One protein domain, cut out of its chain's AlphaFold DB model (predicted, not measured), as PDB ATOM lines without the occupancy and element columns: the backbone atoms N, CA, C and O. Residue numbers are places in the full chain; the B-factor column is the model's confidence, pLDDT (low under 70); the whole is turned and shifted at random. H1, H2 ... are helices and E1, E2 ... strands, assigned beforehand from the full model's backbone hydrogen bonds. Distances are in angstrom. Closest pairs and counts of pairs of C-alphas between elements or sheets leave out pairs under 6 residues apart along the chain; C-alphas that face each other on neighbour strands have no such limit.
ATOM      1  N   SER A   4     -13.014  29.603 -65.506       49.66
ATOM      2  CA  SER A   4     -13.676  30.195 -64.334       49.66
ATOM      3  C   SER A   4     -15.042  30.820 -64.638       49.66
ATOM      4  O   SER A   4     -15.930  30.847 -63.788       49.66
ATOM      5  N   GLU A   5     -15.213  31.335 -65.852       42.28
ATOM      6  CA  GLU A   5     -16.440  31.971 -66.326       42.28
ATOM      7  C   GLU A   5     -17.515  30.915 -66.601       42.28
ATOM      8  O   GLU A   5     -18.647  31.048 -66.139       42.28
ATOM      9  N   TRP A   6     -17.116  29.804 -67.228       47.72
ATOM     10  CA  TRP A   6     -17.953  28.619 -67.412       47.72
ATOM     11  C   TRP A   6     -18.385  27.996 -66.086       47.72
ATOM     12  O   TRP A   6     -19.558  27.681 -65.915       47.72
ATOM     13  N   THR A   7     -17.475  27.868 -65.115       52.38
ATOM     14  CA  THR A   7     -17.824  27.334 -63.790       52.38
ATOM     15  C   THR A   7     -18.846  28.217 -63.070       52.38
ATOM     16  O   THR A   7     -19.740  27.700 -62.405       52.38
ATOM     17  N   ARG A   8     -18.751  29.546 -63.209       45.69
ATOM     18  CA  ARG A   8     -19.717  30.487 -62.622       45.69
ATOM     19  C   ARG A   8     -21.094  30.365 -63.275       45.69
ATOM     20  O   ARG A   8     -22.094  30.322 -62.563       45.69
ATOM     21  N   ILE A   9     -21.138  30.277 -64.604       49.25
ATOM     22  CA  ILE A   9     -22.383  30.101 -65.362       49.25
ATOM     23  C   ILE A   9     -23.031  28.759 -65.008       49.25
ATOM     24  O   ILE A   9     -24.197  28.731 -64.634       49.25
ATOM     25  N   ALA A  10     -22.264  27.666 -65.019       47.47
ATOM     26  CA  ALA A  10     -22.756  26.339 -64.658       47.47
ATOM     27  C   ALA A  10     -23.284  26.286 -63.214       47.47
ATOM     28  O   ALA A  10     -24.334  25.703 -62.967       47.47
ATOM     29  N   LYS A  11     -22.610  26.944 -62.257       50.84
ATOM     30  CA  LYS A  11     -23.107  27.067 -60.876       50.84
ATOM     31  C   LYS A  11     -24.424  27.841 -60.794       50.84
ATOM     32  O   LYS A  11     -25.304  27.422 -60.053       50.84
ATOM     33  N   SER A  12     -24.569  28.931 -61.551       46.03
ATOM     34  CA  SER A  12     -25.827  29.690 -61.604       46.03
ATOM     35  C   SER A  12     -26.957  28.860 -62.208       46.03
ATOM     36  O   SER A  12     -28.030  28.801 -61.624       46.03
ATOM     37  N   ILE A  13     -26.707  28.179 -63.331       55.25
ATOM     38  CA  ILE A  13     -27.701  27.331 -64.003       55.25
ATOM     39  C   ILE A  13     -28.123  26.173 -63.095       55.25
ATOM     40  O   ILE A  13     -29.309  25.901 -62.963       55.25
ATOM     41  N   ASN A  14     -27.176  25.517 -62.421       52.28
ATOM     42  CA  ASN A  14     -27.494  24.423 -61.503       52.28
ATOM     43  C   ASN A  14     -28.289  24.900 -60.280       52.28
ATOM     44  O   ASN A  14     -29.176  24.180 -59.831       52.28
ATOM     45  N   ALA A  15     -28.009  26.101 -59.762       54.81
ATOM     46  CA  ALA A  15     -28.816  26.710 -58.706       54.81
ATOM     47  C   ALA A  15     -30.239  27.023 -59.195       54.81
ATOM     48  O   ALA A  15     -31.201  26.775 -58.473       54.81
ATOM     49  N   ASP A  16     -30.378  27.491 -60.437       49.34
ATOM     50  CA  ASP A  16     -31.680  27.757 -61.043       49.34
ATOM     51  C   ASP A  16     -32.458  26.441 -61.282       49.34
ATOM     52  O   ASP A  16     -33.620  26.355 -60.907       49.34
ATOM     53  N   ILE A  17     -31.830  25.365 -61.784       58.56
ATOM     54  CA  ILE A  17     -32.472  24.044 -61.985       58.56
ATOM     55  C   ILE A  17     -32.872  23.381 -60.661       58.56
ATOM     56  O   ILE A  17     -33.988  22.863 -60.532       58.56
ATOM     57  N   ALA A  18     -31.971  23.378 -59.672       54.94
ATOM     58  CA  ALA A  18     -32.281  22.876 -58.335       54.94
ATOM     59  C   ALA A  18     -33.451  23.662 -57.739       54.94
ATOM     60  O   ALA A  18     -34.366  23.077 -57.155       54.94
ATOM     61  N   GLY A  19     -33.462  24.972 -57.989       56.00
ATOM     62  CA  GLY A  19     -34.537  25.837 -57.572       56.00
ATOM     63  C   GLY A  19     -35.873  25.537 -58.233       56.00
ATOM     64  O   GLY A  19     -36.868  25.394 -57.532       56.00
ATOM     65  N   LEU A  20     -35.888  25.333 -59.551       61.47
ATOM     66  CA  LEU A  20     -37.081  24.940 -60.307       61.47
ATOM     67  C   LEU A  20     -37.648  23.595 -59.828       61.47
ATOM     68  O   LEU A  20     -38.863  23.416 -59.728       61.47
ATOM     69  N   THR A  21     -36.772  22.649 -59.487       63.59
ATOM     70  CA  THR A  21     -37.174  21.325 -58.993       63.59
ATOM     71  C   THR A  21     -37.798  21.416 -57.601       63.59
ATOM     72  O   THR A  21     -38.843  20.811 -57.357       63.59
ATOM     73  N   LEU A  22     -37.185  22.186 -56.693       67.38
ATOM     74  CA  LEU A  22     -37.729  22.418 -55.353       67.38
ATOM     75  C   LEU A  22     -39.058  23.180 -55.420       67.38
ATOM     76  O   LEU A  22     -40.025  22.772 -54.785       67.38
ATOM     77  N   ALA A  23     -39.119  24.218 -56.257       61.41
ATOM     78  CA  ALA A  23     -40.320  24.994 -56.540       61.41
ATOM     79  C   ALA A  23     -41.479  24.103 -56.996       61.41
ATOM     80  O   ALA A  23     -42.585  24.195 -56.477       61.41
ATOM     81  N   SER A  24     -41.212  23.194 -57.937       65.75
ATOM     82  CA  SER A  24     -42.219  22.276 -58.479       65.75
ATOM     83  C   SER A  24     -42.751  21.307 -57.421       65.75
ATOM     84  O   SER A  24     -43.950  21.048 -57.376       65.75
ATOM     85  N   ARG A  25     -41.875  20.789 -56.547       68.12
ATOM     86  CA  ARG A  25     -42.277  19.906 -55.438       68.12
ATOM     87  C   ARG A  25     -43.149  20.644 -54.433       68.12
ATOM     88  O   ARG A  25     -44.264  20.212 -54.179       68.12
ATOM     89  N   LEU A  26     -42.684  21.800 -53.969       67.62
ATOM     90  CA  LEU A  26     -43.415  22.617 -53.012       67.62
ATOM     91  C   LEU A  26     -44.777  23.064 -53.563       67.62
ATOM     92  O   LEU A  26     -45.765  23.009 -52.843       67.62
ATOM     93  N   ARG A  27     -44.867  23.448 -54.844       69.31
ATOM     94  CA  ARG A  27     -46.152  23.776 -55.489       69.31
ATOM     95  C   ARG A  27     -47.133  22.610 -55.460       69.31
ATOM     96  O   ARG A  27     -48.322  22.818 -55.222       69.31
ATOM     97  N   ASN A  28     -46.647  21.396 -55.706       66.62
ATOM     98  CA  ASN A  28     -47.479  20.201 -55.637       66.62
ATOM     99  C   ASN A  28     -47.911  19.910 -54.196       66.62
ATOM    100  O   ASN A  28     -49.083  19.621 -53.980       66.62
ATOM    101  N   ASP A  29     -47.015  20.058 -53.221       65.56
ATOM    102  CA  ASP A  29     -47.332  19.877 -51.799       65.56
ATOM    103  C   ASP A  29     -48.375  20.903 -51.324       65.56
ATOM    104  O   ASP A  29     -49.361  20.526 -50.689       65.56
ATOM    105  N   VAL A  30     -48.227  22.174 -51.727       62.91
ATOM    106  CA  VAL A  30     -49.211  23.245 -51.493       62.91
ATOM    107  C   VAL A  30     -50.568  22.872 -52.083       62.91
ATOM    108  O   VAL A  30     -51.574  22.878 -51.379       62.91
ATOM    109  N   ARG A  31     -50.610  22.485 -53.361       65.44
ATOM    110  CA  ARG A  31     -51.861  22.126 -54.044       65.44
ATOM    111  C   ARG A  31     -52.540  20.901 -53.417       65.44
ATOM    112  O   ARG A  31     -53.760  20.902 -53.277       65.44
ATOM    113  N   ASN A  32     -51.766  19.889 -53.028       57.97
ATOM    114  CA  ASN A  32     -52.280  18.668 -52.407       57.97
ATOM    115  C   ASN A  32     -52.828  18.929 -51.000       57.97
ATOM    116  O   ASN A  32     -53.887  18.413 -50.654       57.97
ATOM    117  N   SER A  33     -52.138  19.749 -50.204       58.59
ATOM    118  CA  SER A  33     -52.591  20.120 -48.862       58.59
ATOM    119  C   SER A  33     -53.840  21.001 -48.909       58.59
ATOM    120  O   SER A  33     -54.766  20.771 -48.134       58.59
ATOM    121  N   ILE A  34     -53.930  21.926 -49.877       55.84
ATOM    122  CA  ILE A  34     -55.147  22.714 -50.125       55.84
ATOM    123  C   ILE A  34     -56.338  21.799 -50.426       55.84
ATOM    124  O   ILE A  34     -57.433  22.071 -49.962       55.84
ATOM    125  N   GLN A  35     -56.155  20.701 -51.165       57.72
ATOM    126  CA  GLN A  35     -57.252  19.789 -51.512       57.72
ATOM    127  C   GLN A  35     -57.797  18.953 -50.336       57.72
ATOM    128  O   GLN A  35     -58.850  18.339 -50.498       57.72
ATOM    129  N   GLN A  36     -57.129  18.903 -49.176       50.09
ATOM    130  CA  GLN A  36     -57.434  17.940 -48.104       50.09
ATOM    131  C   GLN A  36     -58.217  18.493 -46.889       50.09
ATOM    132  O   GLN A  36     -58.617  17.688 -46.050       50.09
ATOM    133  N   SER A  37     -58.501  19.799 -46.776       46.53
ATOM    134  CA  SER A  37     -58.892  20.402 -45.477       46.53
ATOM    135  C   SER A  37     -60.148  21.288 -45.533       46.53
ATOM    136  O   SER A  37     -60.059  22.418 -46.004       46.53
ATOM    137  N   ALA A  38     -61.304  20.820 -45.022       44.28
ATOM    138  CA  ALA A  38     -62.614  21.464 -45.250       44.28
ATOM    139  C   ALA A  38     -63.451  21.956 -44.033       44.28
ATOM    140  O   ALA A  38     -64.470  22.582 -44.301       44.28
ATOM    141  N   ASP A  39     -63.082  21.781 -42.749       41.50
ATOM    142  CA  ASP A  39     -64.137  21.783 -41.694       41.50
ATOM    143  C   ASP A  39     -64.052  22.699 -40.422       41.50
ATOM    144  O   ASP A  39     -64.993  22.601 -39.642       41.50
ATOM    145  N   ASP A  40     -63.084  23.618 -40.147       39.47
ATOM    146  CA  ASP A  40     -63.228  24.570 -38.977       39.47
ATOM    147  C   ASP A  40     -62.230  25.798 -38.888       39.47
ATOM    148  O   ASP A  40     -61.085  25.627 -39.320       39.47
ATOM    149  N   PRO A  41     -62.572  27.032 -38.388       44.94
ATOM    150  CA  PRO A  41     -61.673  28.247 -38.318       44.94
ATOM    151  C   PRO A  41     -61.284  28.940 -36.957       44.94
ATOM    152  O   PRO A  41     -62.183  29.153 -36.152       44.94
ATOM    153  N   THR A  42     -60.021  29.452 -36.764       45.53
ATOM    154  CA  THR A  42     -59.565  30.683 -35.980       45.53
ATOM    155  C   THR A  42     -58.059  31.112 -36.222       45.53
ATOM    156  O   THR A  42     -57.380  30.510 -37.048       45.53
ATOM    157  N   GLU A  43     -57.551  32.184 -35.547       41.94
ATOM    158  CA  GLU A  43     -56.305  33.013 -35.748       41.94
ATOM    159  C   GLU A  43     -56.219  33.772 -37.086       41.94
ATOM    160  O   GLU A  43     -55.163  34.087 -37.626       41.94
ATOM    161  N   GLU A  44     -57.377  34.101 -37.638       49.84
ATOM    162  CA  GLU A  44     -57.456  34.430 -39.052       49.84
ATOM    163  C   GLU A  44     -57.358  35.914 -39.379       49.84
ATOM    164  O   GLU A  44     -56.933  36.223 -40.475       49.84
ATOM    165  N   HIS A  45     -57.647  36.849 -38.470       40.16
ATOM    166  CA  HIS A  45     -57.898  38.251 -38.847       40.16
ATOM    167  C   HIS A  45     -56.775  38.969 -39.627       40.16
ATOM    168  O   HIS A  45     -57.073  39.799 -40.477       40.16
ATOM    169  N   PHE A  46     -55.493  38.671 -39.375       49.91
ATOM    170  CA  PHE A  46     -54.381  39.299 -40.117       49.91
ATOM    171  C   PHE A  46     -54.078  38.588 -41.441       49.91
ATOM    172  O   PHE A  46     -53.658  39.222 -42.407       49.91
ATOM    173  N   ILE A  47     -54.329  37.279 -41.489       51.47
ATOM    174  CA  ILE A  47     -54.227  36.455 -42.691       51.47
ATOM    175  C   ILE A  47     -55.427  36.757 -43.610       51.47
ATOM    176  O   ILE A  47     -55.263  36.893 -44.816       51.47
ATOM    177  N   ASP A  48     -56.610  36.953 -43.026       53.12
ATOM    178  CA  ASP A  48     -57.865  37.384 -43.643       53.12
ATOM    179  C   ASP A  48     -57.777  38.782 -44.227       53.12
ATOM    180  O   ASP A  48     -58.417  39.031 -45.233       53.12
ATOM    181  N   GLU A  49     -57.025  39.702 -43.626       53.44
ATOM    182  CA  GLU A  49     -56.849  41.046 -44.184       53.44
ATOM    183  C   GLU A  49     -55.996  41.014 -45.467       53.44
ATOM    184  O   GLU A  49     -56.208  41.809 -46.381       53.44
ATOM    185  N   ASP A  50     -55.063  40.059 -45.572       53.38
ATOM    186  CA  ASP A  50     -54.266  39.833 -46.788       53.38
ATOM    187  C   ASP A  50     -54.916  38.901 -47.805       53.38
ATOM    188  O   ASP A  50     -54.593  38.979 -48.991       53.38
ATOM    189  N   SER A  51     -55.850  38.060 -47.368       50.69
ATOM    190  CA  SER A  51     -56.589  37.126 -48.216       50.69
ATOM    191  C   SER A  51     -58.088  37.452 -48.331       50.69
ATOM    192  O   SER A  51     -58.850  36.585 -48.749       50.69
ATOM    193  N   PHE A  52     -58.530  38.633 -47.886       54.56
ATOM    194  CA  PHE A  52     -59.924  39.114 -47.804       54.56
ATOM    195  C   PHE A  52     -60.993  38.067 -47.414       54.56
ATOM    196  O   PHE A  52     -62.042  37.971 -48.047       54.56
ATOM    197  N   GLY A  53     -60.751  37.259 -46.375       42.31
ATOM    198  CA  GLY A  53     -61.736  36.267 -45.900       42.31
ATOM    199  C   GLY A  53     -62.115  35.187 -46.929       42.31
ATOM    200  O   GLY A  53     -63.177  34.572 -46.823       42.31
ATOM    201  N   HIS A  54     -61.279  34.964 -47.946       50.22
ATOM    202  CA  HIS A  54     -61.538  33.984 -48.994       50.22
ATOM    203  C   HIS A  54     -61.170  32.548 -48.585       50.22
ATOM    204  O   HIS A  54     -60.301  32.297 -47.748       50.22
ATOM    205  N   SER A  55     -61.888  31.608 -49.205       51.47
ATOM    206  CA  SER A  55     -61.751  30.155 -49.081       51.47
ATOM    207  C   SER A  55     -60.305  29.675 -49.268       51.47
ATOM    208  O   SER A  55     -59.622  30.130 -50.178       51.47
ATOM    209  N   LEU A  56     -59.855  28.685 -48.482       52.12
ATOM    210  CA  LEU A  56     -58.542  28.027 -48.648       52.12
ATOM    211  C   LEU A  56     -58.330  27.456 -50.061       52.12
ATOM    212  O   LEU A  56     -57.199  27.309 -50.523       52.12
ATOM    213  N   PHE A  57     -59.428  27.137 -50.745       55.50
ATOM    214  CA  PHE A  57     -59.423  26.500 -52.055       55.50
ATOM    215  C   PHE A  57     -59.316  27.501 -53.211       55.50
ATOM    216  O   PHE A  57     -58.991  27.105 -54.332       55.50
ATOM    217  N   GLU A  58     -59.565  28.789 -52.956       60.19
ATOM    218  CA  GLU A  58     -59.559  29.825 -53.984       60.19
ATOM    219  C   GLU A  58     -58.542  30.921 -53.648       60.19
ATOM    220  O   GLU A  58     -58.657  31.573 -52.611       60.19
ATOM    221  N   PRO A  59     -57.545  31.169 -54.517       69.19
ATOM    222  CA  PRO A  59     -56.605  32.245 -54.269       69.19
ATOM    223  C   PRO A  59     -57.295  33.601 -54.312       69.19
ATOM    224  O   PRO A  59     -58.043  33.893 -55.251       69.19
ATOM    225  N   PHE A  60     -56.915  34.478 -53.388       77.12
ATOM    226  CA  PHE A  60     -57.150  35.903 -53.560       77.12
ATOM    227  C   PHE A  60     -56.300  36.412 -54.725       77.12
ATOM    228  O   PHE A  60     -55.120  36.076 -54.841       77.12
ATOM    229  N   ARG A  61     -56.902  37.213 -55.604       80.69
ATOM    230  CA  ARG A  61     -56.245  37.746 -56.798       80.69
ATOM    231  C   ARG A  61     -56.124  39.249 -56.669       80.69
ATOM    232  O   ARG A  61     -57.124  39.947 -56.537       80.69
ATOM    233  N   SER A  62     -54.899  39.739 -56.762       80.88
ATOM    234  CA  SER A  62     -54.595  41.166 -56.769       80.88
ATOM    235  C   SER A  62     -53.766  41.525 -57.994       80.88
ATOM    236  O   SER A  62     -53.043  40.693 -58.537       80.88
ATOM    237  N   GLN A  63     -53.902  42.763 -58.461       76.94
ATOM    238  CA  GLN A  63     -53.144  43.282 -59.596       76.94
ATOM    239  C   GLN A  63     -52.078  44.241 -59.075       76.94
ATOM    240  O   GLN A  63     -52.406  45.304 -58.552       76.94
ATOM    241  N   HIS A  64     -50.807  43.880 -59.240       74.88
ATOM    242  CA  HIS A  64     -49.670  44.721 -58.860       74.88
ATOM    243  C   HIS A  64     -48.625  44.704 -59.973       74.88
ATOM    244  O   HIS A  64     -48.257  43.644 -60.472       74.88
ATOM    245  N   GLY A  65     -48.171  45.884 -60.406       65.00
ATOM    246  CA  GLY A  65     -47.150  45.994 -61.457       65.00
ATOM    247  C   GLY A  65     -47.546  45.365 -62.803       65.00
ATOM    248  O   GLY A  65     -46.676  44.973 -63.573       65.00
ATOM    249  N   GLY A  66     -48.849  45.229 -63.087       70.06
ATOM    250  CA  GLY A  66     -49.361  44.578 -64.301       70.06
ATOM    251  C   GLY A  66     -49.361  43.044 -64.267       70.06
ATOM    252  O   GLY A  66     -49.616  42.422 -65.299       70.06
ATOM    253  N   ALA A  67     -49.084  42.434 -63.110       76.06
ATOM    254  CA  ALA A  67     -49.173  40.996 -62.891       76.06
ATOM    255  C   ALA A  67     -50.325  40.643 -61.937       76.06
ATOM    256  O   ALA A  67     -50.563  41.333 -60.942       76.06
ATOM    257  N   GLU A  68     -51.004  39.528 -62.222       83.31
ATOM    258  CA  GLU A  68     -51.933  38.901 -61.280       83.31
ATOM    259  C   GLU A  68     -51.120  38.144 -60.224       83.31
ATOM    260  O   GLU A  68     -50.477  37.134 -60.526       83.31
ATOM    261  N   ILE A  69     -51.160  38.637 -58.989       85.50
ATOM    262  CA  ILE A  69     -50.644  37.946 -57.814       85.50
ATOM    263  C   ILE A  69     -51.793  37.151 -57.205       85.50
ATOM    264  O   ILE A  69     -52.815  37.711 -56.800       85.50
ATOM    265  N   LYS A  70     -51.602  35.839 -57.131       87.12
ATOM    266  CA  LYS A  70     -52.482  34.901 -56.445       87.12
ATOM    267  C   LYS A  70     -51.926  34.639 -55.053       87.12
ATOM    268  O   LYS A  70     -50.734  34.381 -54.924       87.12
ATOM    269  N   VAL A  71     -52.770  34.706 -54.031       85.06
ATOM    270  CA  VAL A  71     -52.386  34.494 -52.631       85.06
ATOM    271  C   VAL A  71     -53.239  33.385 -52.038       85.06
ATOM    272  O   VAL A  71     -54.465  33.447 -52.104       85.06
ATOM    273  N   TRP A  72     -52.591  32.387 -51.450       79.88
ATOM    274  CA  TRP A  72     -53.218  31.285 -50.727       79.88
ATOM    275  C   TRP A  72     -52.751  31.304 -49.278       79.88
ATOM    276  O   TRP A  72     -51.589  31.602 -49.003       79.88
ATOM    277  N   LYS A  73     -53.632  30.932 -48.353       75.06
ATOM    278  CA  LYS A  73     -53.228  30.629 -46.978       75.06
ATOM    279  C   LYS A  73     -52.685  29.210 -46.903       75.06
ATOM    280  O   LYS A  73     -53.253  28.309 -47.516       75.06
ATOM    281  N   THR A  74     -51.618  29.007 -46.138       72.25
ATOM    282  CA  THR A  74     -50.958  27.700 -45.996       72.25
ATOM    283  C   THR A  74     -51.146  27.061 -44.622       72.25
ATOM    284  O   THR A  74     -50.764  25.906 -44.455       72.25
ATOM    285  N   HIS A  75     -51.759  27.753 -43.657       65.62
ATOM    286  CA  HIS A  75     -52.113  27.176 -42.360       65.62
ATOM    287  C   HIS A  75     -53.434  27.733 -41.803       65.62
ATOM    288  O   HIS A  75     -53.894  28.806 -42.203       65.62
ATOM    289  N   ARG A  76     -54.011  27.026 -40.818       52.25
ATOM    290  CA  ARG A  76     -55.060  27.529 -39.910       52.25
ATOM    291  C   ARG A  76     -54.801  27.008 -38.495       52.25
ATOM    292  O   ARG A  76     -54.576  25.809 -38.330       52.25
ATOM    293  N   ALA A  77     -54.897  27.861 -37.478       42.22
ATOM    294  CA  ALA A  77     -54.913  27.404 -36.092       42.22
ATOM    295  C   ALA A  77     -56.208  26.609 -35.823       42.22
ATOM    296  O   ALA A  77     -57.304  27.087 -36.108       42.22
ATOM    297  N   GLY A  78     -56.082  25.384 -35.295       38.75
ATOM    298  CA  GLY A  78     -57.213  24.509 -34.937       38.75
ATOM    299  C   GLY A  78     -57.444  23.307 -35.862       38.75
ATOM    300  O   GLY A  78     -58.101  22.353 -35.453       38.75
ATOM    301  N   LEU A  79     -56.837  23.283 -37.052       40.75
ATOM    302  CA  LEU A  79     -56.784  22.098 -37.913       40.75
ATOM    303  C   LEU A  79     -55.417  21.422 -37.757       40.75
ATOM    304  O   LEU A  79     -54.400  22.101 -37.653       40.75
ATOM    305  N   GLN A  80     -55.357  20.087 -37.806       39.97
ATOM    306  CA  GLN A  80     -54.098  19.327 -37.926       39.97
ATOM    307  C   GLN A  80     -53.435  19.514 -39.312       39.97
ATOM    308  O   GLN A  80     -52.855  18.588 -39.871       39.97
ATOM    309  N   CYS A  81     -53.544  20.703 -39.902       45.62
ATOM    310  CA  CYS A  81     -52.801  21.088 -41.086       45.62
ATOM    311  C   CYS A  81     -51.493  21.694 -40.600       45.62
ATOM    312  O   CYS A  81     -51.465  22.821 -40.116       45.62
ATOM    313  N   SER A  82     -50.420  20.913 -40.674       51.81
ATOM    314  CA  SER A  82     -49.073  21.433 -40.477       51.81
ATOM    315  C   SER A  82     -48.792  22.520 -41.513       51.81
ATOM    316  O   SER A  82     -49.078  22.302 -42.692       51.81
ATOM    317  N   ASP A  83     -48.199  23.637 -41.091       58.00
ATOM    318  CA  ASP A  83     -47.729  24.691 -41.989       58.00
ATOM    319  C   ASP A  83     -46.991  24.107 -43.193       58.00
ATOM    320  O   ASP A  83     -46.058  23.305 -43.048       58.00
ATOM    321  N   ILE A  84     -47.354  24.548 -44.395       69.25
ATOM    322  CA  ILE A  84     -46.642  24.111 -45.592       69.25
ATOM    323  C   ILE A  84     -45.302  24.821 -45.620       69.25
ATOM    324  O   ILE A  84     -45.208  26.025 -45.853       69.25
ATOM    325  N   ALA A  85     -44.258  24.051 -45.329       76.25
ATOM    326  CA  ALA A  85     -42.899  24.542 -45.212       76.25
ATOM    327  C   ALA A  85     -42.727  25.702 -44.203       76.25
ATOM    328  O   ALA A  85     -41.886  26.573 -44.408       76.25
ATOM    329  N   GLY A  86     -43.493  25.723 -43.106       79.06
ATOM    330  CA  GLY A  86     -43.377  26.765 -42.073       79.06
ATOM    331  C   GLY A  86     -43.852  28.156 -42.509       79.06
ATOM    332  O   GLY A  86     -43.452  29.150 -41.904       79.06
ATOM    333  N   ALA A  87     -44.643  28.225 -43.582       86.12
ATOM    334  CA  ALA A  87     -45.218  29.450 -44.113       86.12
ATOM    335  C   ALA A  87     -46.692  29.594 -43.735       86.12
ATOM    336  O   ALA A  87     -47.400  28.600 -43.543       86.12
ATOM    337  N   ASP A  88     -47.161  30.836 -43.751       83.81
ATOM    338  CA  ASP A  88     -48.534  31.209 -43.412       83.81
ATOM    339  C   ASP A  88     -49.318  31.621 -44.659       83.81
ATOM    340  O   ASP A  88     -50.506  31.315 -44.795       83.81
ATOM    341  N   LEU A  89     -48.625  32.257 -45.609       86.38
ATOM    342  CA  LEU A  89     -49.133  32.594 -46.930       86.38
ATOM    343  C   LEU A  89     -48.198  32.087 -48.029       86.38
ATOM    344  O   LEU A  89     -46.973  32.115 -47.907       86.38
ATOM    345  N   TYR A  90     -48.787  31.716 -49.155       88.81
ATOM    346  CA  TYR A  90     -48.113  31.436 -50.414       88.81
ATOM    347  C   TYR A  90     -48.590  32.450 -51.456       88.81
ATOM    348  O   TYR A  90     -49.791  32.574 -51.687       88.81
ATOM    349  N   TYR A  91     -47.667  33.175 -52.086       89.75
ATOM    350  CA  TYR A  91     -47.971  34.046 -53.220       89.75
ATOM    351  C   TYR A  91     -47.402  33.435 -54.494       89.75
ATOM    352  O   TYR A  91     -46.285  32.927 -54.491       89.75
ATOM    353  N   GLU A  92     -48.128  33.558 -55.598       88.50
ATOM    354  CA  GLU A  92     -47.694  33.125 -56.924       88.50
ATOM    355  C   GLU A  92     -48.069  34.164 -57.969       88.50
ATOM    356  O   GLU A  92     -49.160  34.731 -57.949       88.50
ATOM    357  N   ILE A  93     -47.190  34.345 -58.942       84.88
ATOM    358  CA  ILE A  93     -47.502  35.026 -60.194       84.88
ATOM    359  C   ILE A  93     -47.504  33.956 -61.262       84.88
ATOM    360  O   ILE A  93     -46.438  33.421 -61.540       84.88
ATOM    361  N   ALA A  94     -48.685  33.655 -61.811       76.25
ATOM    362  CA  ALA A  94     -48.970  32.691 -62.887       76.25
ATOM    363  C   ALA A  94     -47.744  31.916 -63.420       76.25
ATOM    364  O   ALA A  94     -47.185  32.293 -64.447       76.25
ATOM    365  N   ASP A  95     -47.314  30.872 -62.700       68.12
ATOM    366  CA  ASP A  95     -46.204  29.983 -63.079       68.12
ATOM    367  C   ASP A  95     -44.818  30.641 -63.274       68.12
ATOM    368  O   ASP A  95     -43.854  29.957 -63.609       68.12
ATOM    369  N   ARG A  96     -44.642  31.930 -62.967       79.81
ATOM    370  CA  ARG A  96     -43.377  32.677 -63.104       79.81
ATOM    371  C   ARG A  96     -42.539  32.710 -61.835       79.81
ATOM    372  O   ARG A  96     -41.322  32.512 -61.887       79.81
ATOM    373  N   ALA A  97     -43.172  33.023 -60.710       85.62
ATOM    374  CA  ALA A  97     -42.498  33.141 -59.429       85.62
ATOM    375  C   ALA A  97     -43.449  32.858 -58.272       85.62
ATOM    376  O   ALA A  97     -44.654  33.092 -58.379       85.62
ATOM    377  N   TYR A  98     -42.885  32.414 -57.153       90.06
ATOM    378  CA  TYR A  98     -43.599  32.253 -55.901       90.06
ATOM    379  C   TYR A  98     -42.815  32.783 -54.704       90.06
ATOM    380  O   TYR A  98     -41.583  32.883 -54.723       90.06
ATOM    381  N   VAL A  99     -43.549  33.063 -53.635       91.31
ATOM    382  CA  VAL A  99     -43.003  33.248 -52.295       91.31
ATOM    383  C   VAL A  99     -43.844  32.505 -51.257       91.31
ATOM    384  O   VAL A  99     -45.058  32.393 -51.373       91.31
ATOM    385  N   LEU A 100     -43.181  32.015 -50.227       91.38
ATOM    386  CA  LEU A 100     -43.724  31.548 -48.969       91.38
ATOM    387  C   LEU A 100     -43.439  32.623 -47.929       91.38
ATOM    388  O   LEU A 100     -42.284  33.019 -47.777       91.38
ATOM    389  N   VAL A 101     -44.454  33.085 -47.215       91.62
ATOM    390  CA  VAL A 101     -44.314  34.138 -46.214       91.62
ATOM    391  C   VAL A 101     -44.788  33.625 -44.863       91.62
ATOM    392  O   VAL A 101     -45.932  33.206 -44.722       91.62
ATOM    393  N   GLN A 102     -43.914  33.694 -43.865       91.38
ATOM    394  CA  GLN A 102     -44.243  33.486 -42.459       91.38
ATOM    395  C   GLN A 102     -44.483  34.840 -41.789       91.38
ATOM    396  O   GLN A 102     -43.641  35.736 -41.847       91.38
ATOM    397  N   TYR A 103     -45.631  34.987 -41.152       88.69
ATOM    398  CA  TYR A 103     -46.106  36.154 -40.437       88.69
ATOM    399  C   TYR A 103     -45.774  36.007 -38.955       88.69
ATOM    400  O   TYR A 103     -46.039  34.994 -38.311       88.69
ATOM    401  N   LYS A 104     -45.201  37.057 -38.367       89.25
ATOM    402  CA  LYS A 104     -45.026  37.158 -36.919       89.25
ATOM    403  C   LYS A 104     -45.574  38.468 -36.407       89.25
ATOM    404  O   LYS A 104     -45.262  39.546 -36.905       89.25
ATOM    405  N   LYS A 105     -46.356  38.373 -35.341       84.00
ATOM    406  CA  LYS A 105     -46.824  39.531 -34.595       84.00
ATOM    407  C   LYS A 105     -45.901  39.777 -33.399       84.00
ATOM    408  O   LYS A 105     -45.552  38.818 -32.704       84.00
ATOM    409  N   PRO A 106     -45.520  41.031 -33.107       86.25
ATOM    410  CA  PRO A 106     -44.871  41.329 -31.844       86.25
ATOM    411  C   PRO A 106     -45.776  40.975 -30.661       86.25
ATOM    412  O   PRO A 106     -46.981  41.226 -30.664       86.25
ATOM    413  N   THR A 107     -45.183  40.422 -29.608       86.56
ATOM    414  CA  THR A 107     -45.860  40.260 -28.320       86.56
ATOM    415  C   THR A 107     -46.207  41.625 -27.719       86.56
ATOM    416  O   THR A 107     -45.724  42.666 -28.163       86.56
ATOM    417  N   LYS A 108     -46.975  41.639 -26.621       81.81
ATOM    418  CA  LYS A 108     -47.281  42.875 -25.871       81.81
ATOM    419  C   LYS A 108     -46.033  43.653 -25.418       81.81
ATOM    420  O   LYS A 108     -46.131  44.844 -25.166       81.81
ATOM    421  N   SER A 109     -44.872  42.997 -25.312       87.00
ATOM    422  CA  SER A 109     -43.588  43.635 -24.988       87.00
ATOM    423  C   SER A 109     -42.778  44.059 -26.223       87.00
ATOM    424  O   SER A 109     -41.595  44.380 -26.099       87.00
ATOM    425  N   GLY A 110     -43.386  44.039 -27.414       87.31
ATOM    426  CA  GLY A 110     -42.755  44.420 -28.679       87.31
ATOM    427  C   GLY A 110     -41.692  43.428 -29.152       87.31
ATOM    428  O   GLY A 110     -40.750  43.815 -29.847       87.31
ATOM    429  N   ARG A 111     -41.775  42.158 -28.729       92.81
ATOM    430  CA  ARG A 111     -40.800  41.120 -29.092       92.81
ATOM    431  C   ARG A 111     -41.359  40.175 -30.143       92.81
ATOM    432  O   ARG A 111     -42.480  39.709 -30.007       92.81
ATOM    433  N   ILE A 112     -40.544  39.841 -31.128       93.12
ATOM    434  CA  ILE A 112     -40.822  38.848 -32.162       93.12
ATOM    435  C   ILE A 112     -40.211  37.522 -31.718       93.12
ATOM    436  O   ILE A 112     -39.039  37.498 -31.327       93.12
ATOM    437  N   ALA A 113     -40.985  36.439 -31.746       93.44
ATOM    438  CA  ALA A 113     -40.478  35.085 -31.527       93.44
ATOM    439  C   ALA A 113     -39.807  34.555 -32.801       93.44
ATOM    440  O   ALA A 113     -40.244  34.857 -33.910       93.44
ATOM    441  N   ARG A 114     -38.723  33.791 -32.639       91.00
ATOM    442  CA  ARG A 114     -37.989  33.192 -33.761       91.00
ATOM    443  C   ARG A 114     -38.703  31.978 -34.342       91.00
ATOM    444  O   ARG A 114     -38.634  31.777 -35.546       91.00
ATOM    445  N   ASP A 115     -39.287  31.151 -33.473       89.38
ATOM    446  CA  ASP A 115     -39.837  29.830 -33.804       89.38
ATOM    447  C   ASP A 115     -38.864  29.021 -34.669       89.38
ATOM    448  O   ASP A 115     -39.083  28.760 -35.847       89.38
ATOM    449  N   ALA A 116     -37.714  28.695 -34.064       88.25
ATOM    450  CA  ALA A 116     -36.509  28.257 -34.766       88.25
ATOM    451  C   ALA A 116     -36.726  27.062 -35.705       88.25
ATOM    452  O   ALA A 116     -36.128  27.031 -36.779       88.25
ATOM    453  N   GLU A 117     -37.568  26.102 -35.322       88.69
ATOM    454  CA  GLU A 117     -37.927  24.965 -36.174       88.69
ATOM    455  C   GLU A 117     -38.705  25.425 -37.413       88.69
ATOM    456  O   GLU A 117     -38.280  25.155 -38.533       88.69
ATOM    457  N   GLN A 118     -39.769  26.211 -37.222       87.44
ATOM    458  CA  GLN A 118     -40.598  26.755 -38.300       87.44
ATOM    459  C   GLN A 118     -39.770  27.630 -39.257       87.44
ATOM    460  O   GLN A 118     -39.807  27.430 -40.470       87.44
ATOM    461  N   LEU A 119     -38.935  28.528 -38.720       90.00
ATOM    462  CA  LEU A 119     -38.036  29.373 -39.513       90.00
ATOM    463  C   LEU A 119     -36.985  28.547 -40.273       90.00
ATOM    464  O   LEU A 119     -36.625  28.880 -41.402       90.00
ATOM    465  N   THR A 120     -36.486  27.461 -39.680       89.81
ATOM    466  CA  THR A 120     -35.547  26.550 -40.353       89.81
ATOM    467  C   THR A 120     -36.229  25.821 -41.506       89.81
ATOM    468  O   THR A 120     -35.673  25.773 -42.603       89.81
ATOM    469  N   THR A 121     -37.443  25.315 -41.293       88.56
ATOM    470  CA  THR A 121     -38.262  24.690 -42.339       88.56
ATOM    471  C   THR A 121     -38.520  25.664 -43.486       88.56
ATOM    472  O   THR A 121     -38.255  25.335 -44.644       88.56
ATOM    473  N   LEU A 122     -38.910  26.897 -43.165       89.19
ATOM    474  CA  LEU A 122     -39.127  27.965 -44.133       89.19
ATOM    475  C   LEU A 122     -37.865  28.279 -44.941       89.19
ATOM    476  O   LEU A 122     -37.912  28.347 -46.168       89.19
ATOM    477  N   LYS A 123     -36.707  28.413 -44.287       88.62
ATOM    478  CA  LYS A 123     -35.420  28.620 -44.972       88.62
ATOM    479  C   LYS A 123     -35.060  27.464 -45.900       88.62
ATOM    480  O   LYS A 123     -34.557  27.709 -46.992       88.62
ATOM    481  N   ASN A 124     -35.312  26.227 -45.481       86.69
ATOM    482  CA  ASN A 124     -35.007  25.037 -46.275       86.69
ATOM    483  C   ASN A 124     -35.899  24.911 -47.520       86.69
ATOM    484  O   ASN A 124     -35.511  24.247 -48.478       86.69
ATOM    485  N   ALA A 125     -37.052  25.582 -47.538       83.50
ATOM    486  CA  ALA A 125     -37.899  25.698 -48.722       83.50
ATOM    487  C   ALA A 125     -37.408  26.746 -49.734       83.50
ATOM    488  O   ALA A 125     -37.960  26.856 -50.833       83.50
ATOM    489  N   CYS A 126     -36.363  27.505 -49.392       83.19
ATOM    490  CA  CYS A 126     -35.758  28.457 -50.304       83.19
ATOM    491  C   CYS A 126     -34.913  27.704 -51.354       83.19
ATOM    492  O   CYS A 126     -33.959  27.012 -50.998       83.19
ATOM    493  N   PRO A 127     -35.212  27.856 -52.655       73.06
ATOM    494  CA  PRO A 127     -34.544  27.104 -53.721       73.06
ATOM    495  C   PRO A 127     -33.072  27.454 -53.928       73.06
ATOM    496  O   PRO A 127     -32.315  26.678 -54.507       73.06
ATOM    497  N   VAL A 128     -32.669  28.639 -53.480       71.06
ATOM    498  CA  VAL A 128     -31.310  29.150 -53.614       71.06
ATOM    499  C   VAL A 128     -30.774  29.385 -52.213       71.06
ATOM    500  O   VAL A 128     -31.464  29.959 -51.373       71.06
ATOM    501  N   THR A 129     -29.528  28.985 -51.951       66.44
ATOM    502  CA  THR A 129     -28.839  29.393 -50.723       66.44
ATOM    503  C   THR A 129     -28.888  30.918 -50.652       66.44
ATOM    504  O   THR A 129     -28.417  31.581 -51.574       66.44
ATOM    505  N   CYS A 130     -29.493  31.474 -49.602       64.56
ATOM    506  CA  CYS A 130     -29.718  32.911 -49.456       64.56
ATOM    507  C   CYS A 130     -28.708  33.506 -48.453       64.56
ATOM    508  O   CYS A 130     -29.028  33.684 -47.278       64.56
ATOM    509  N   PRO A 131     -27.450  33.778 -48.863       60.72
ATOM    510  CA  PRO A 131     -26.562  34.594 -48.057       60.72
ATOM    511  C   PRO A 131     -27.042  36.054 -48.119       60.72
ATOM    512  O   PRO A 131     -27.344  36.553 -49.209       60.72
ATOM    513  N   PRO A 132     -27.106  36.774 -46.991       57.03
ATOM    514  CA  PRO A 132     -27.322  38.218 -47.010       57.03
ATOM    515  C   PRO A 132     -26.258  38.898 -47.898       57.03
ATOM    516  O   PRO A 132     -25.094  38.495 -47.836       57.03
ATOM    517  N   PRO A 133     -26.596  39.904 -48.729       53.28
ATOM    518  CA  PRO A 133     -27.886  40.585 -48.882       53.28
ATOM    519  C   PRO A 133     -28.700  40.093 -50.101       53.28
ATOM    520  O   PRO A 133     -29.442  40.866 -50.707       53.28
ATOM    521  N   HIS A 134     -28.542  38.841 -50.540       58.78
ATOM    522  CA  HIS A 134     -29.173  38.348 -51.770       58.78
ATOM    523  C   HIS A 134     -30.680  38.084 -51.583       58.78
ATOM    524  O   HIS A 134     -31.114  36.951 -51.382       58.78
ATOM    525  N   ARG A 135     -31.478  39.156 -51.684       68.44
ATOM    526  CA  ARG A 135     -32.945  39.171 -51.510       68.44
ATOM    527  C   ARG A 135     -33.732  38.635 -52.713       68.44
ATOM    528  O   ARG A 135     -34.854  38.171 -52.573       68.44
ATOM    529  N   PHE A 136     -33.135  38.675 -53.903       70.81
ATOM    530  CA  PHE A 136     -33.873  38.626 -55.174       70.81
ATOM    531  C   PHE A 136     -34.364  37.245 -55.625       70.81
ATOM    532  O   PHE A 136     -35.230  37.165 -56.482       70.81
ATOM    533  N   ARG A 137     -33.797  36.149 -55.107       74.94
ATOM    534  CA  ARG A 137     -34.114  34.788 -55.592       74.94
ATOM    535  C   ARG A 137     -34.666  33.853 -54.525       74.94
ATOM    536  O   ARG A 137     -34.954  32.696 -54.822       74.94
ATOM    537  N   CYS A 138     -34.773  34.326 -53.283       83.69
ATOM    538  CA  CYS A 138     -35.334  33.494 -52.237       83.69
ATOM    539  C   CYS A 138     -36.857  33.528 -52.311       83.69
ATOM    540  O   CYS A 138     -37.462  34.599 -52.331       83.69
ATOM    541  N   GLY A 139     -37.459  32.340 -52.344       88.06
ATOM    542  CA  GLY A 139     -38.903  32.174 -52.212       88.06
ATOM    543  C   GLY A 139     -39.367  32.278 -50.769       88.06
ATOM    544  O   GLY A 139     -40.543  32.462 -50.546       88.06
ATOM    545  N   SER A 140     -38.481  32.200 -49.783       91.69
ATOM    546  CA  SER A 140     -38.866  32.133 -48.374       91.69
ATOM    547  C   SER A 140     -38.703  33.479 -47.678       91.69
ATOM    548  O   SER A 140     -37.597  34.024 -47.615       91.69
ATOM    549  N   TRP A 141     -39.796  33.991 -47.127       93.25
ATOM    550  CA  TRP A 141     -39.923  35.333 -46.575       93.25
ATOM    551  C   TRP A 141     -40.530  35.311 -45.180       93.25
ATOM    552  O   TRP A 141     -41.333  34.457 -44.833       93.25
ATOM    553  N   PHE A 142     -40.138  36.290 -44.384       92.81
ATOM    554  CA  PHE A 142     -40.555  36.496 -43.014       92.81
ATOM    555  C   PHE A 142     -41.061  37.927 -42.893       92.81
ATOM    556  O   PHE A 142     -40.367  38.865 -43.292       92.81
ATOM    557  N   THR A 143     -42.259  38.109 -42.358       93.12
ATOM    558  CA  THR A 143     -42.864  39.427 -42.200       93.12
ATOM    559  C   THR A 143     -43.258  39.685 -40.761       93.12
ATOM    560  O   THR A 143     -43.751  38.803 -40.057       93.12
ATOM    561  N   ILE A 144     -43.035  40.919 -40.322       90.75
ATOM    562  CA  ILE A 144     -43.503  41.395 -39.025       90.75
ATOM    563  C   ILE A 144     -44.733  42.249 -39.235       90.75
ATOM    564  O   ILE A 144     -44.705  43.213 -39.997       90.75
ATOM    565  N   CYS A 145     -45.801  41.871 -38.543       83.75
ATOM    566  CA  CYS A 145     -47.109  42.490 -38.667       83.75
ATOM    567  C   CYS A 145     -47.380  43.386 -37.467       83.75
ATOM    568  O   CYS A 145     -47.821  42.920 -36.411       83.75
ATOM    569  N   GLU A 146     -47.125  44.678 -37.643       78.81
ATOM    570  CA  GLU A 146     -47.662  45.727 -36.783       78.81
ATOM    571  C   GLU A 146     -48.884  46.364 -37.467       78.81
ATOM    572  O   GLU A 146     -48.980  46.314 -38.696       78.81
ATOM    573  N   PRO A 147     -49.837  46.937 -36.703       61.84
ATOM    574  CA  PRO A 147     -51.077  47.491 -37.257       61.84
ATOM    575  C   PRO A 147     -50.858  48.490 -38.400       61.84
ATOM    576  O   PRO A 147     -51.560  48.432 -39.401       61.84
ATOM    577  N   ASP A 148     -49.837  49.342 -38.277       66.12
ATOM    578  CA  ASP A 148     -49.571  50.428 -39.227       66.12
ATOM    579  C   ASP A 148     -48.299  50.207 -40.056       66.12
ATOM    580  O   ASP A 148     -47.970  51.007 -40.932       66.12
ATOM    581  N   ASN A 149     -47.547  49.140 -39.774       74.75
ATOM    582  CA  ASN A 149     -46.262  48.902 -40.410       74.75
ATOM    583  C   ASN A 149     -46.004  47.410 -40.603       74.75
ATOM    584  O   ASN A 149     -46.010  46.620 -39.658       74.75
ATOM    585  N   ARG A 150     -45.736  47.023 -41.848       85.06
ATOM    586  CA  ARG A 150     -45.350  45.657 -42.187       85.06
ATOM    587  C   ARG A 150     -43.985  45.670 -42.821       85.06
ATOM    588  O   ARG A 150     -43.761  46.408 -43.777       85.06
ATOM    589  N   SER A 151     -43.100  44.849 -42.279       91.56
ATOM    590  CA  SER A 151     -41.705  44.785 -42.701       91.56
ATOM    591  C   SER A 151     -41.369  43.372 -43.157       91.56
ATOM    592  O   SER A 151     -41.386  42.440 -42.353       91.56
ATOM    593  N   TYR A 152     -41.065  43.231 -44.445       92.81
ATOM    594  CA  TYR A 152     -40.764  41.968 -45.113       92.81
ATOM    595  C   TYR A 152     -39.250  41.772 -45.256       92.81
ATOM    596  O   TYR A 152     -38.526  42.662 -45.708       92.81
ATOM    597  N   PHE A 153     -38.794  40.574 -44.909       92.44
ATOM    598  CA  PHE A 153     -37.405  40.116 -44.957       92.44
ATOM    599  C   PHE A 153     -37.344  38.755 -45.632       92.44
ATOM    600  O   PHE A 153     -38.306  37.992 -45.555       92.44
ATOM    601  N   THR A 154     -36.210  38.377 -46.218       91.88
ATOM    602  CA  THR A 154     -36.035  36.948 -46.514       91.88
ATOM    603  C   THR A 154     -35.903  36.157 -45.210       91.88
ATOM    604  O   THR A 154     -35.433  36.673 -44.191       91.88
ATOM    605  N   ALA A 155     -36.268  34.876 -45.227       91.38
ATOM    606  CA  ALA A 155     -36.147  34.009 -44.053       91.38
ATOM    607  C   ALA A 155     -34.693  33.930 -43.531       91.38
ATOM    608  O   ALA A 155     -34.452  33.818 -42.330       91.38
ATOM    609  N   CYS A 156     -33.704  34.050 -44.420       88.44
ATOM    610  CA  CYS A 156     -32.291  34.093 -44.051       88.44
ATOM    611  C   CYS A 156     -31.871  35.418 -43.404       88.44
ATOM    612  O   CYS A 156     -31.056  35.403 -42.482       88.44
ATOM    613  N   GLU A 157     -32.419  36.553 -43.845       90.94
ATOM    614  CA  GLU A 157     -32.196  37.839 -43.177       90.94
ATOM    615  C   GLU A 157     -32.810  37.853 -41.780       90.94
ATOM    616  O   GLU A 157     -32.145  38.253 -40.826       90.94
ATOM    617  N   ALA A 158     -34.039  37.350 -41.640       92.12
ATOM    618  CA  ALA A 158     -34.683  37.212 -40.338       92.12
ATOM    619  C   ALA A 158     -33.850  36.337 -39.389       92.12
ATOM    620  O   ALA A 158     -33.578  36.731 -38.255       92.12
ATOM    621  N   ASP A 159     -33.366  35.186 -39.862       92.38
ATOM    622  CA  ASP A 159     -32.504  34.300 -39.076       92.38
ATOM    623  C   ASP A 159     -31.177  34.956 -38.669       92.38
ATOM    624  O   ASP A 159     -30.740  34.796 -37.529       92.38
ATOM    625  N   ALA A 160     -30.574  35.763 -39.547       91.25
ATOM    626  CA  ALA A 160     -29.381  36.540 -39.219       91.25
ATOM    627  C   ALA A 160     -29.652  37.608 -38.140       91.25
ATOM    628  O   ALA A 160     -28.831  37.788 -37.238       91.25
ATOM    629  N   ILE A 161     -30.808  38.283 -38.186       93.00
ATOM    630  CA  ILE A 161     -31.231  39.262 -37.167       93.00
ATOM    631  C   ILE A 161     -31.444  38.573 -35.807       93.00
ATOM    632  O   ILE A 161     -30.989  39.062 -34.760       93.00
ATOM    633  N   PHE A 162     -32.104  37.411 -35.799       94.81
ATOM    634  CA  PHE A 162     -32.267  36.610 -34.587       94.81
ATOM    635  C   PHE A 162     -30.924  36.123 -34.040       94.81
ATOM    636  O   PHE A 162     -30.678  36.248 -32.837       94.81
ATOM    637  N   GLY A 163     -30.034  35.620 -34.897       91.56
ATOM    638  CA  GLY A 163     -28.774  35.010 -34.492       91.56
ATOM    639  C   GLY A 163     -29.014  33.856 -33.514       91.56
ATOM    640  O   GLY A 163     -29.761  32.923 -33.792       91.56
ATOM    641  N   GLN A 164     -28.406  33.933 -32.330       92.88
ATOM    642  CA  GLN A 164     -28.582  32.931 -31.270       92.88
ATOM    643  C   GLN A 164     -29.824  33.150 -30.386       92.88
ATOM    644  O   GLN A 164     -30.091  32.348 -29.495       92.88
ATOM    645  N   TYR A 165     -30.566  34.243 -30.575       94.94
ATOM    646  CA  TYR A 165     -31.662  34.609 -29.681       94.94
ATOM    647  C   TYR A 165     -32.996  34.024 -30.156       94.94
ATOM    648  O   TYR A 165     -33.364  34.153 -31.320       94.94
ATOM    649  N   ASN A 166     -33.775  33.464 -29.226       93.44
ATOM    650  CA  ASN A 166     -35.125  32.944 -29.507       93.44
ATOM    651  C   ASN A 166     -36.178  34.047 -29.696       93.44
ATOM    652  O   ASN A 166     -37.295  33.776 -30.126       93.44
ATOM    653  N   SER A 167     -35.845  35.292 -29.352       95.88
ATOM    654  CA  SER A 167     -36.677  36.456 -29.642       95.88
ATOM    655  C   SER A 167     -35.844  37.730 -29.749       95.88
ATOM    656  O   SER A 167     -34.797  37.858 -29.107       95.88
ATOM    657  N   ARG A 168     -36.338  38.709 -30.505       95.81
ATOM    658  CA  ARG A 168     -35.740  40.044 -30.684       95.81
ATOM    659  C   ARG A 168     -36.821  41.117 -30.586       95.81
ATOM    660  O   ARG A 168     -37.994  40.811 -30.752       95.81
ATOM    661  N   LYS A 169     -36.454  42.363 -30.279       93.56
ATOM    662  CA  LYS A 169     -37.409  43.485 -30.328       93.56
ATOM    663  C   LYS A 169     -37.729  43.848 -31.784       93.56
ATOM    664  O   LYS A 169     -36.865  43.676 -32.640       93.56
ATOM    665  N   ALA A 170     -38.921  44.383 -32.043       89.31
ATOM    666  CA  ALA A 170     -39.343  44.825 -33.376       89.31
ATOM    667  C   ALA A 170     -38.393  45.871 -33.998       89.31
ATOM    668  O   ALA A 170     -38.157  45.845 -35.199       89.31
ATOM    669  N   GLU A 171     -37.737  46.703 -33.179       90.56
ATOM    670  CA  GLU A 171     -36.753  47.710 -33.624       90.56
ATOM    671  C   GLU A 171     -35.572  47.133 -34.431       90.56
ATOM    672  O   GLU A 171     -34.951  47.842 -35.220       90.56
ATOM    673  N   TYR A 172     -35.264  45.839 -34.279       91.69
ATOM    674  CA  TYR A 172     -34.219  45.166 -35.064       91.69
ATOM    675  C   TYR A 172     -34.667  44.830 -36.495       91.69
ATOM    676  O   TYR A 172     -33.851  44.402 -37.308       91.69
ATOM    677  N   PHE A 173     -35.946  45.035 -36.806       90.50
ATOM    678  CA  PHE A 173     -36.588  44.684 -38.067       90.50
ATOM    679  C   PHE A 173     -37.191  45.904 -38.784       90.50
ATOM    680  O   PHE A 173     -38.169  45.790 -39.512       90.50
ATOM    681  N   ILE A 174     -36.594  47.082 -38.613       86.62
ATOM    682  CA  ILE A 174     -37.083  48.334 -39.223       86.62
ATOM    683  C   ILE A 174     -36.682  48.520 -40.694       86.62
ATOM    684  O   ILE A 174     -37.253  49.354 -41.383       86.62
ATOM    685  N   ASN A 175     -35.697  47.760 -41.183       87.06
ATOM    686  CA  ASN A 175     -35.125  47.924 -42.530       87.06
ATOM    687  C   ASN A 175     -35.690  46.923 -43.556       87.06
ATOM    688  O   ASN A 175     -35.018  46.590 -44.539       87.06
ATOM    689  N   GLY A 176     -36.876  46.380 -43.279       89.19
ATOM    690  CA  GLY A 176     -37.581  45.472 -44.181       89.19
ATOM    691  C   GLY A 176     -38.260  46.231 -45.312       89.19
ATOM    692  O   GLY A 176     -38.407  47.451 -45.255       89.19
ATOM    693  N   LEU A 177     -38.687  45.507 -46.344       91.00
ATOM    694  CA  LEU A 177     -39.548  46.089 -47.372       91.00
ATOM    695  C   LEU A 177     -40.922  46.377 -46.772       91.00
ATOM    696  O   LEU A 177     -41.446  45.556 -46.016       91.00
ATOM    697  N   THR A 178     -41.529  47.499 -47.148       91.31
ATOM    698  CA  THR A 178     -42.950  47.709 -46.858       91.31
ATOM    699  C   THR A 178     -43.796  46.709 -47.649       91.31
ATOM    700  O   THR A 178     -43.344  46.166 -48.660       91.31
ATOM    701  N   LYS A 179     -45.051  46.477 -47.240       88.56
ATOM    702  CA  LYS A 179     -45.992  45.629 -48.002       88.56
ATOM    703  C   LYS A 179     -46.087  46.052 -49.469       88.56
ATOM    704  O   LYS A 179     -46.064  45.217 -50.364       88.56
ATOM    705  N   GLU A 180     -46.182  47.354 -49.707       88.56
ATOM    706  CA  GLU A 180     -46.351  47.915 -51.045       88.56
ATOM    707  C   GLU A 180     -45.102  47.702 -51.909       88.56
ATOM    708  O   GLU A 180     -45.218  47.254 -53.047       88.56
ATOM    709  N   GLN A 181     -43.908  47.904 -51.339       89.69
ATOM    710  CA  GLN A 181     -42.637  47.588 -52.002       89.69
ATOM    711  C   GLN A 181     -42.499  46.091 -52.284       89.69
ATOM    712  O   GLN A 181     -42.133  45.705 -53.388       89.69
ATOM    713  N   PHE A 182     -42.828  45.246 -51.308       91.38
ATOM    714  CA  PHE A 182     -42.791  43.797 -51.459       91.38
ATOM    715  C   PHE A 182     -43.701  43.323 -52.602       91.38
ATOM    716  O   PHE A 182     -43.250  42.597 -53.481       91.38
ATOM    717  N   LEU A 183     -44.963  43.763 -52.631       89.62
ATOM    718  CA  LEU A 183     -45.914  43.384 -53.680       89.62
ATOM    719  C   LEU A 183     -45.528  43.949 -55.048       89.62
ATOM    720  O   LEU A 183     -45.690  43.259 -56.052       89.62
ATOM    721  N   HIS A 184     -45.004  45.176 -55.097       86.44
ATOM    722  CA  HIS A 184     -44.484  45.771 -56.324       86.44
ATOM    723  C   HIS A 184     -43.314  44.952 -56.890       86.44
ATOM    724  O   HIS A 184     -43.362  44.511 -58.040       86.44
ATOM    725  N   ASP A 185     -42.290  44.695 -56.073       87.69
ATOM    726  CA  ASP A 185     -41.087  43.976 -56.492       87.69
ATOM    727  C   ASP A 185     -41.390  42.511 -56.816       87.69
ATOM    728  O   ASP A 185     -40.820  41.946 -57.757       87.69
ATOM    729  N   PHE A 186     -42.300  41.885 -56.065       89.12
ATOM    730  CA  PHE A 186     -42.761  40.535 -56.359       89.12
ATOM    731  C   PHE A 186     -43.542  40.519 -57.672       89.12
ATOM    732  O   PHE A 186     -43.181  39.743 -58.550       89.12
ATOM    733  N   GLY A 187     -44.519  41.415 -57.862       84.44
ATOM    734  CA  GLY A 187     -45.306  41.566 -59.096       84.44
ATOM    735  C   GLY A 187     -44.450  41.771 -60.349       84.44
ATOM    736  O   GLY A 187     -44.729  41.203 -61.404       84.44
ATOM    737  N   ALA A 188     -43.342  42.501 -60.212       82.31
ATOM    738  CA  ALA A 188     -42.337  42.686 -61.259       82.31
ATOM    739  C   ALA A 188     -41.383  41.480 -61.446       82.31
ATOM    740  O   ALA A 188     -40.469  41.532 -62.272       82.31
ATOM    741  N   ALA A 189     -41.565  40.397 -60.684       81.12
ATOM    742  CA  ALA A 189     -40.696  39.220 -60.608       81.12
ATOM    743  C   ALA A 189     -39.216  39.557 -60.307       81.12
ATOM    744  O   ALA A 189     -38.292  38.856 -60.750       81.12
ATOM    745  N   ILE A 190     -38.985  40.649 -59.567       83.12
ATOM    746  CA  ILE A 190     -37.664  41.082 -59.087       83.12
ATOM    747  C   ILE A 190     -37.245  40.236 -57.882       83.12
ATOM    748  O   ILE A 190     -36.078  39.853 -57.786       83.12
ATOM    749  N   ILE A 191     -38.196  39.940 -56.993       87.00
ATOM    750  CA  ILE A 191     -38.019  39.067 -55.829       87.00
ATOM    751  C   ILE A 191     -38.852  37.787 -55.958       87.00
ATOM    752  O   ILE A 191     -39.773  37.706 -56.767       87.00
ATOM    753  N   GLY A 192     -38.527  36.790 -55.135       86.81
ATOM    754  CA  GLY A 192     -39.207  35.499 -55.107       86.81
ATOM    755  C   GLY A 192     -38.449  34.385 -55.818       86.81
ATOM    756  O   GLY A 192     -37.475  34.593 -56.546       86.81
ATOM    757  N   ALA A 193     -38.885  33.162 -55.557       87.06
ATOM    758  CA  ALA A 193     -38.354  31.976 -56.196       87.06
ATOM    759  C   ALA A 193     -38.985  31.808 -57.573       87.06
ATOM    760  O   ALA A 193     -40.205  31.781 -57.704       87.06
ATOM    761  N   ARG A 194     -38.159  31.674 -58.606       81.75
ATOM    762  CA  ARG A 194     -38.654  31.513 -59.973       81.75
ATOM    763  C   ARG A 194     -39.075  30.071 -60.234       81.75
ATOM    764  O   ARG A 194     -38.387  29.136 -59.830       81.75
ATOM    765  N   THR A 195     -40.192  29.918 -60.931       74.38
ATOM    766  CA  THR A 195     -40.751  28.633 -61.387       74.38
ATOM    767  C   THR A 195     -40.554  28.407 -62.882       74.38
ATOM    768  O   THR A 195     -40.781  27.301 -63.363       74.38
ATOM    769  N   GLU A 196     -40.037  29.413 -63.586       67.50
ATOM    770  CA  GLU A 196     -39.596  29.336 -64.974       67.50
ATOM    771  C   GLU A 196     -38.210  29.975 -65.138       67.50
ATOM    772  O   GLU A 196     -37.794  30.849 -64.364       67.50
ATOM    773  N   ALA A 197     -37.470  29.536 -66.160       57.19
ATOM    774  CA  ALA A 197     -36.220  30.183 -66.546       57.19
ATOM    775  C   ALA A 197     -36.485  31.638 -66.974       57.19
ATOM    776  O   ALA A 197     -37.554  31.970 -67.478       57.19
ATOM    777  N   ILE A 198     -35.505  32.522 -66.766       55.88
ATOM    778  CA  ILE A 198     -35.637  33.941 -67.117       55.88
ATOM    779  C   ILE A 198     -35.918  34.078 -68.617       55.88
ATOM    780  O   ILE A 198     -35.033  33.816 -69.430       55.88
ATOM    781  N   ASP A 199     -37.102  34.578 -68.973       53.66
ATOM    782  CA  ASP A 199     -37.298  35.186 -70.284       53.66
ATOM    783  C   ASP A 199     -36.505  36.501 -70.324       53.66
ATOM    784  O   ASP A 199     -36.893  37.517 -69.738       53.66
ATOM    785  N   ILE A 200     -35.338  36.462 -70.970       50.56
ATOM    786  CA  ILE A 200     -34.429  37.606 -71.139       50.56
ATOM    787  C   ILE A 200     -35.159  38.798 -71.785       50.56
ATOM    788  O   ILE A 200     -34.806  39.955 -71.527       50.56
ATOM    789  N   GLU A 201     -36.199  38.537 -72.577       46.41
ATOM    790  CA  GLU A 201     -37.003  39.548 -73.255       46.41
ATOM    791  C   GLU A 201     -37.786  40.426 -72.257       46.41
ATOM    792  O   GLU A 201     -37.908  41.639 -72.458       46.41
ATOM    793  N   SER A 202     -38.269  39.857 -71.144       45.53
ATOM    794  CA  SER A 202     -39.023  40.606 -70.124       45.53
ATOM    795  C   SER A 202     -38.117  41.533 -69.309       45.53
ATOM    796  O   SER A 202     -38.465  42.688 -69.062       45.53
ATOM    797  N   TYR A 203     -36.897  41.081 -68.999       44.66
ATOM    798  CA  TYR A 203     -35.894  41.879 -68.287       44.66
ATOM    799  C   TYR A 203     -35.421  43.075 -69.122       44.66
ATOM    800  O   TYR A 203     -35.227  44.172 -68.597       44.66
ATOM    801  N   ARG A 204     -35.279  42.890 -70.444       43.03
ATOM    802  CA  ARG A 204     -34.987  43.987 -71.378       43.03
ATOM    803  C   ARG A 204     -36.089  45.041 -71.376       43.03
ATOM    804  O   ARG A 204     -35.773  46.224 -71.334       43.03
ATOM    805  N   LYS A 205     -37.362  44.635 -71.389       44.72
ATOM    806  CA  LYS A 205     -38.497  45.574 -71.384       44.72
ATOM    807  C   LYS A 205     -38.558  46.408 -70.099       44.72
ATOM    808  O   LYS A 205     -38.702  47.623 -70.196       44.72
ATOM    809  N   SER A 206     -38.361  45.800 -68.928       42.06
ATOM    810  CA  SER A 206     -38.353  46.533 -67.650       42.06
ATOM    811  C   SER A 206     -37.132  47.446 -67.493       42.06
ATOM    812  O   SER A 206     -37.251  48.570 -67.017       42.06
ATOM    813  N   ALA A 207     -35.954  47.027 -67.957       41.56
ATOM    814  CA  ALA A 207     -34.751  47.851 -67.857       41.56
ATOM    815  C   ALA A 207     -34.732  49.044 -68.833       41.56
ATOM    816  O   ALA A 207     -34.167  50.091 -68.513       41.56
ATOM    817  N   ILE A 208     -35.390  48.910 -69.994       45.53
ATOM    818  CA  ILE A 208     -35.637  50.023 -70.924       45.53
ATOM    819  C   ILE A 208     -36.605  51.044 -70.302       45.53
ATOM    820  O   ILE A 208     -36.405  52.242 -70.483       45.53
ATOM    821  N   ALA A 209     -37.602  50.600 -69.527       41.88
ATOM    822  CA  ALA A 209     -38.521  51.494 -68.818       41.88
ATOM    823  C   ALA A 209     -37.848  52.274 -67.665       41.88
ATOM    824  O   ALA A 209     -38.252  53.396 -67.371       41.88
ATOM    825  N   GLU A 210     -36.795  51.721 -67.050       42.28
ATOM    826  CA  GLU A 210     -36.071  52.330 -65.917       42.28
ATOM    827  C   GLU A 210     -34.739  53.012 -66.290       42.28
ATOM    828  O   GLU A 210     -33.990  53.433 -65.406       42.28
ATOM    829  N   ASN A 211     -34.403  53.132 -67.580       38.78
ATOM    830  CA  ASN A 211     -33.134  53.717 -68.043       38.78
ATOM    831  C   ASN A 211     -31.877  53.020 -67.467       38.78
ATOM    832  O   ASN A 211     -30.819  53.630 -67.283       38.78
TER     833      ASN A 211
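What this domain is: This is residues 4 to 211 of the 220 residues of an uncharacterized protein of Rubripirellula obstinata (UniProt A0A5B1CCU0). A strongly twisted sheet of six strands, curled like part of a barrel, wraps round the helix H6, while the long helix H1 crosses its other side over E2, E3 and E4, and H3 and H4 pack on that side near E6 and E7. Residues 4 to 11 of H1 stick out, a small ribbon of E5 and E8 lies near the last residues of E4, and H7 sits away from the sheet after a long link. The printed part has 208 residues, with seven named helices and eight named strands in the order H1 H2 E1 E2 E3 E4 E5 H3 E6 E7 H4 E8 H5 H6 H7, and its class is mixed, helices and strands. The large sheet runs E1 E2 E3 E4 E6 E7 and is mixed, while E5 and E8 are antiparallel. The whole is compact, with a radius of gyration of the C-alphas of 17.0 A, and spans 50 by 37 by 31 A.

Where its parts are: H1, residues 4 to 34, runs 44.5 A from C-alpha 4 at (-13.676, 30.195, -64.334) to C-alpha 34 at (-55.147, 22.714, -50.125). H2 is residues 45 to 50. E1, residues 60 to 64, E2, residues 67 to 73 and 19.4 A long, E3, residues 89 to 93, and E4, residues 97 to 104 and 23.0 A long, follow. Next come E5, residues 111 to 113, H3, residues 116 to 124, E6, residues 140 to 145 and 16.4 A long, and E7, residues 150 to 154. H4 is residues 155 to 162, E8 residues 167 to 169, H5 residues 170 to 173 and H6 residues 179 to 187. H7, residues 200 to 209, is 14.7 A long and ends with C-alpha 209 at (-38.521, 51.494, -68.818).

How they stand to each other: E1 to E4 form a meander, each strand the antiparallel neighbour of the one before, with N 62 and O 69 at 2.9 A, N 70 and O 92 at 2.8 A, and N 91 and O 99 at 2.8 A. E4 and E6 are parallel at 39 degrees, with N 143 and O 102 at 2.8 A. E6 and E7 are a hairpin, with N 142 and O 153 at 2.8 A; E1 and E7 are the edge strands. The sheet curls round H6: the C-alphas of His 64 in E1 and Gly 187 are 5.4 A apart, and those of Arg 150 in E7 and Lys 179 are 5.9 A apart. There are three layers, helices on both faces of the sheet, with H1, H3 and H4 on one face and H2 and H6 on the other. H1 is slantwise to the strands at a height over the sheet of 9.0 A; its closest C-alpha to E4 is that of Ala 23, 8.0 A from Tyr 98. H3 runs along the strands over E4 and E6, at a height over the sheet of 9.8 A. H3 and H4 touch, closest at the C-alphas of Lys 123 and Ala 155, 5.5 A, with a shallow tilt of 34 degrees, only just short of steep, opposite ways. H2 is on the sheet but over none of its strands, and H5 only grazes it. E5 and E8 pair with N 112 and O 168 at 2.8 A. Every O i to N i+4 pair is within hydrogen-bond range in H1, H3, H4, H6 and H7; in H2 1 of 2 is, and H5 is too short for such a pair.

The domain as a whole: The C-alphas of Ser 4 and Asp 40 are the two farthest apart, 55.9 A. The printed part has no cut. The links E2 to E3, H3 to E6 and H6 to H7 are long; in the last, residues 193 to 194 pair antiparallel with residues 97 to 98 of E4. H7 is not on the large sheet and touches no helix. The mean pLDDT of the printed part is 71.8, and 93 residues are under 70, among them residues 4 to 59, 75 to 84 and 196 to 211.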